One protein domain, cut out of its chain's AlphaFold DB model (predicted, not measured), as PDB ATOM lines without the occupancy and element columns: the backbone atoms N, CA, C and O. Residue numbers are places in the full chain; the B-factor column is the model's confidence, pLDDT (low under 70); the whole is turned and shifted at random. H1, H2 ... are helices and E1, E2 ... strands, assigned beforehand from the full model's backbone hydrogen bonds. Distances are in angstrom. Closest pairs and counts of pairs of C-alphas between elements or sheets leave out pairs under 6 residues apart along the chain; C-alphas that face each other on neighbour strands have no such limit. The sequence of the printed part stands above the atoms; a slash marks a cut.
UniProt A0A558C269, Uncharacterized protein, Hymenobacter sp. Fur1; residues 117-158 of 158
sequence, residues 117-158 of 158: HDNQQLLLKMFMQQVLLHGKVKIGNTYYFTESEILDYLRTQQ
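Overview. This is residues 117 to 158 of the 158 residues of an uncharacterized protein of Hymenobacter sp. Fur1 (UniProt A0A558C269). A long helix, H1, has a shorter helix, H2, folded back over part of its length, with the small hairpin of E1 and E2 between them along the chain, near the far end of H1. The printed part has 42 residues, in the order H1, E1, E2, H2, mostly helix; the two-stranded sheet is antiparallel. It is compact, with a radius of gyration of the C-alphas of 9.6 A and spans of 26 by 19 by 16 A.

Along the chain. Find C-alpha 117 at (-10.015, 71.110, -150.655); from there H1, residues 117 to 134, runs 25.7 A. E1 is residues 137 to 139, 6.5 A, and E2 residues 142 to 144, 6.7 A. H2, residues 147 to 156, runs 14.5 A to C-alpha 156 at (3.020, 71.456, -156.130).

Arrangement. H1 touches H2 with residues 120 to 128 alone, closest at the C-alphas of Met 128 and Glu 147, 6.6 A apart; they run opposite ways at a steep tilt of 40 degrees. In the hairpin, look for N 137 and O 144, 2.8 A apart, within hydrogen-bond range. E1 and H2 are apart. In H1 and H2 every O i to N i+4 pair is within hydrogen-bond range.

Size, cuts and confidence. The C-alphas of Leu 133 and Gln 158 are the two farthest apart, 27.1 A. The printed part has no cut, and its three links are tight. Only residue 158, the chain's last, has pLDDT under 70.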
ATOM      1  N   HIS A 117     -10.088  69.735-151.140       86.44
ATOM      2  CA  HIS A 117     -10.015  71.110-150.655       86.44
ATOM      3  C   HIS A 117      -9.992  71.172-149.120       86.44
ATOM      4  O   HIS A 117      -9.103  71.802-148.550       86.44
ATOM      5  N   ASP A 118     -10.898  70.470-148.436       87.56
ATOM      6  CA  ASP A 118     -10.954  70.471-146.965       87.56
ATOM      7  C   ASP A 118      -9.695  69.851-146.351       87.56
ATOM      8  O   ASP A 118      -9.139  70.371-145.381       87.56
ATOM      9  N   ASN A 119      -9.178  68.785-146.970       82.00
ATOM     10  CA  ASN A 119      -7.912  68.172-146.582       82.00
ATOM     11  C   ASN A 119      -6.729  69.144-146.723       82.00
ATOM     12  O   ASN A 119      -5.852  69.158-145.857       82.00
ATOM     13  N   GLN A 120      -6.693  69.956-147.784       84.31
ATOM     14  CA  GLN A 120      -5.661  70.981-147.974       84.31
ATOM     15  C   GLN A 120      -5.774  72.102-146.943       84.31
ATOM     16  O   GLN A 120      -4.760  72.496-146.368       84.31
ATOM     17  N   GLN A 121      -6.989  72.575-146.660       86.94
ATOM     18  CA  GLN A 121      -7.227  73.589-145.629       86.94
ATOM     19  C   GLN A 121      -6.808  73.091-144.242       86.94
ATOM     20  O   GLN A 121      -6.164  73.815-143.481       86.94
ATOM     21  N   LEU A 122      -7.109  71.828-143.922       84.44
ATOM     22  CA  LEU A 122      -6.669  71.199-142.681       84.44
ATOM     23  C   LEU A 122      -5.137  71.144-142.591       84.44
ATOM     24  O   LEU A 122      -4.575  71.543-141.570       84.44
ATOM     25  N   LEU A 123      -4.458  70.700-143.654       84.44
ATOM     26  CA  LEU A 123      -2.992  70.651-143.701       84.44
ATOM     27  C   LEU A 123      -2.370  72.042-143.545       84.44
ATOM     28  O   LEU A 123      -1.457  72.209-142.737       84.44
ATOM     29  N   LEU A 124      -2.894  73.043-144.256       89.88
ATOM     30  CA  LEU A 124      -2.453  74.430-144.136       89.88
ATOM     31  C   LEU A 124      -2.575  74.918-142.691       89.88
ATOM     32  O   LEU A 124      -1.601  75.412-142.124       89.88
ATOM     33  N   LYS A 125      -3.742  74.724-142.065       88.75
ATOM     34  CA  LYS A 125      -3.983  75.119-140.672       88.75
ATOM     35  C   LYS A 125      -2.980  74.470-139.717       88.75
ATOM     36  O   LYS A 125      -2.452  75.144-138.833       88.75
ATOM     37  N   MET A 126      -2.694  73.184-139.899       85.12
ATOM     38  CA  MET A 126      -1.739  72.462-139.059       85.12
ATOM     39  C   MET A 126      -0.301  72.954-139.245       85.12
ATOM     40  O   MET A 126       0.413  73.155-138.262       85.12
ATOM     41  N   PHE A 127       0.126  73.181-140.488       89.69
ATOM     42  CA  PHE A 127       1.445  73.738-140.779       89.69
ATOM     43  C   PHE A 127       1.603  75.142-140.200       89.69
ATOM     44  O   PHE A 127       2.607  75.430-139.550       89.69
ATOM     45  N   MET A 128       0.583  75.987-140.349       92.00
ATOM     46  CA  MET A 128       0.581  77.326-139.770       92.00
ATOM     47  C   MET A 128       0.624  77.296-138.245       92.00
ATOM     48  O   MET A 128       1.342  78.089-137.644       92.00
ATOM     49  N   GLN A 129      -0.061  76.352-137.599       88.12
ATOM     50  CA  GLN A 129       0.044  76.182-136.152       88.12
ATOM     51  C   GLN A 129       1.477  75.832-135.715       88.12
ATOM     52  O   GLN A 129       1.965  76.387-134.734       88.12
ATOM     53  N   GLN A 130       2.175  74.963-136.450       87.62
ATOM     54  CA  GLN A 130       3.582  74.639-136.179       87.62
ATOM     55  C   GLN A 130       4.497  75.856-136.365       87.62
ATOM     56  O   GLN A 130       5.357  76.115-135.523       87.62
ATOM     57  N   VAL A 131       4.275  76.651-137.416       92.19
ATOM     58  CA  VAL A 131       4.992  77.916-137.634       92.19
ATOM     59  C   VAL A 131       4.747  78.896-136.486       92.19
ATOM     60  O   VAL A 131       5.699  79.478-135.978       92.19
ATOM     61  N   LEU A 132       3.505  79.050-136.024       92.75
ATOM     62  CA  LEU A 132       3.181  79.929-134.896       92.75
ATOM     63  C   LEU A 132       3.874  79.491-133.596       92.75
ATOM     64  O   LEU A 132       4.293  80.340-132.813       92.75
ATOM     65  N   LEU A 133       4.007  78.181-133.364       90.69
ATOM     66  CA  LEU A 133       4.608  77.631-132.145       90.69
ATOM     67  C   LEU A 133       6.143  77.602-132.173       90.69
ATOM     68  O   LEU A 133       6.778  77.763-131.131       90.69
ATOM     69  N   HIS A 134       6.749  77.375-133.340       92.94
ATOM     70  CA  HIS A 134       8.185  77.086-133.463       92.94
ATOM     71  C   HIS A 134       8.932  78.009-134.433       92.94
ATOM     72  O   HIS A 134      10.127  77.821-134.671       92.94
ATOM     73  N   GLY A 135       8.242  78.982-135.027       93.56
ATOM     74  CA  GLY A 135       8.765  79.885-136.052       93.56
ATOM     75  C   GLY A 135       8.994  79.229-137.417       93.56
ATOM     76  O   GLY A 135       9.398  79.917-138.350       93.56
ATOM     77  N   LYS A 136       8.784  77.911-137.545       93.19
ATOM     78  CA  LYS A 136       8.972  77.142-138.781       93.19
ATOM     79  C   LYS A 136       8.276  75.785-138.725       93.19
ATOM     80  O   LYS A 136       8.055  75.238-137.647       93.19
ATOM     81  N   VAL A 137       8.051  75.191-139.889       91.81
ATOM     82  CA  VAL A 137       7.658  73.789-140.053       91.81
ATOM     83  C   VAL A 137       8.617  73.086-141.011       91.81
ATOM     84  O   VAL A 137       9.074  73.677-141.987       91.81
ATOM     85  N   LYS A 138       8.971  71.830-140.724       89.94
ATOM     86  CA  LYS A 138       9.809  71.005-141.604       89.94
ATOM     87  C   LYS A 138       8.925  70.034-142.382       89.94
ATOM     88  O   LYS A 138       8.219  69.243-141.763       89.94
ATOM     89  N   ILE A 139       8.996  70.067-143.710       83.50
ATOM     90  CA  ILE A 139       8.293  69.126-144.594       83.50
ATOM     91  C   ILE A 139       9.333  68.472-145.508       83.50
ATOM     92  O   ILE A 139      10.026  69.149-146.270       83.50
ATOM     93  N   GLY A 140       9.496  67.153-145.386       82.19
ATOM     94  CA  GLY A 140      10.622  66.443-145.997       82.19
ATOM     95  C   GLY A 140      11.962  66.989-145.487       82.19
ATOM     96  O   GLY A 140      12.211  67.021-144.281       82.19
ATOM     97  N   ASN A 141      12.816  67.450-146.405       83.75
ATOM     98  CA  ASN A 141      14.118  68.052-146.088       83.75
ATOM     99  C   ASN A 141      14.117  69.592-146.108       83.75
ATOM    100  O   ASN A 141      15.171  70.195-145.915       83.75
ATOM    101  N   THR A 142      12.954  70.222-146.286       90.75
ATOM    102  CA  THR A 142      12.817  71.678-146.438       90.75
ATOM    103  C   THR A 142      12.119  72.289-145.223       90.75
ATOM    104  O   THR A 142      11.228  71.674-144.634       90.75
ATOM    105  N   TYR A 143      12.529  73.498-144.835       93.81
ATOM    106  CA  TYR A 143      11.864  74.294-143.802       93.81
ATOM    107  C   TYR A 143      11.033  75.405-144.442       93.81
ATOM    108  O   TYR A 143      11.495  76.042-145.384       93.81
ATOM    109  N   TYR A 144       9.850  75.638-143.887       94.19
ATOM    110  CA  TYR A 144       8.899  76.666-144.297       94.19
ATOM    111  C   TYR A 144       8.590  77.556-143.094       94.19
ATOM    112  O   TYR A 144       8.504  77.066-141.964       94.19
ATOM    113  N   PHE A 145       8.432  78.850-143.330       96.75
ATOM    114  CA  PHE A 145       8.348  79.887-142.300       96.75
ATOM    115  C   PHE A 145       7.090  80.744-142.433       96.75
ATOM    116  O   PHE A 145       6.697  81.396-141.470       96.75
ATOM    117  N   THR A 146       6.456  80.765-143.607       95.62
ATOM    118  CA  THR A 146       5.296  81.622-143.883       95.62
ATOM    119  C   THR A 146       4.152  80.863-144.549       95.62
ATOM    120  O   THR A 146       4.345  79.809-145.154       95.62
ATOM    121  N   GLU A 147       2.951  81.441-144.481       94.44
ATOM    122  CA  GLU A 147       1.761  80.909-145.153       94.44
ATOM    123  C   GLU A 147       1.954  80.790-146.669       94.44
ATOM    124  O   GLU A 147       1.585  79.775-147.251       94.44
ATOM    125  N   SER A 148       2.590  81.784-147.304       95.88
ATOM    126  CA  SER A 148       2.822  81.780-148.755       95.88
ATOM    127  C   SER A 148       3.693  80.603-149.191       95.88
ATOM    128  O   SER A 148       3.339  79.906-150.136       95.88
ATOM    129  N   GLU A 149       4.795  80.339-148.482       94.94
ATOM    130  CA  GLU A 149       5.689  79.222-148.814       94.94
ATOM    131  C   GLU A 149       4.980  77.866-148.651       94.94
ATOM    132  O   GLU A 149       5.187  76.948-149.447       94.94
ATOM    133  N   ILE A 150       4.119  77.740-147.635       92.69
ATOM    134  CA  ILE A 150       3.326  76.527-147.398       92.69
ATOM    135  C   ILE A 150       2.262  76.348-148.488       92.69
ATOM    136  O   ILE A 150       2.077  75.236-148.988       92.69
ATOM    137  N   LEU A 151       1.565  77.420-148.871       92.44
ATOM    138  CA  LEU A 151       0.580  77.391-149.951       92.44
ATOM    139  C   LEU A 151       1.218  76.994-151.283       92.44
ATOM    140  O   LEU A 151       0.652  76.175-152.009       92.44
ATOM    141  N   ASP A 152       2.402  77.525-151.588       92.19
ATOM    142  CA  ASP A 152       3.140  77.156-152.794       92.19
ATOM    143  C   ASP A 152       3.553  75.683-152.766       92.19
ATOM    144  O   ASP A 152       3.318  74.970-153.742       92.19
ATOM    145  N   TYR A 153       4.044  75.176-151.629       89.50
ATOM    146  CA  TYR A 153       4.293  73.743-151.463       89.50
ATOM    147  C   TYR A 153       3.033  72.904-151.724       89.50
ATOM    148  O   TYR A 153       3.071  71.988-152.548       89.50
ATOM    149  N   LEU A 154       1.902  73.234-151.094       86.12
ATOM    150  CA  LEU A 154       0.650  72.482-151.243       86.12
ATOM    151  C   LEU A 154       0.126  72.464-152.689       86.12
ATOM    152  O   LEU A 154      -0.469  71.470-153.104       86.12
ATOM    153  N   ARG A 155       0.367  73.524-153.473       86.38
ATOM    154  CA  ARG A 155       0.026  73.570-154.908       86.38
ATOM    155  C   ARG A 155       0.862  72.602-155.743       86.38
ATOM    156  O   ARG A 155       0.333  72.025-156.683       86.38
ATOM    157  N   THR A 156       2.135  72.390-155.397       83.75
ATOM    158  CA  THR A 156       3.020  71.456-156.130       83.75
ATOM    159  C   THR A 156       2.690  69.978-155.907       83.75
ATOM    160  O   THR A 156       3.184  69.131-156.643       83.75
ATOM    161  N   GLN A 157       1.885  69.660-154.888       73.75
ATOM    162  CA  GLN A 157       1.454  68.294-154.574       73.75
ATOM    163  C   GLN A 157       0.152  67.888-155.292       73.75
ATOM    164  O   GLN A 157      -0.371  66.805-155.022       73.75
ATOM    165  N   GLN A 158      -0.422  68.764-156.130       60.19
ATOM    166  CA  GLN A 158      -1.672  68.514-156.860       60.19
ATOM    167  C   GLN A 158      -1.454  67.798-158.184       60.19
ATOM    168  O   GLN A 158      -2.374  67.004-158.491       60.19
TER     169      GLN A 158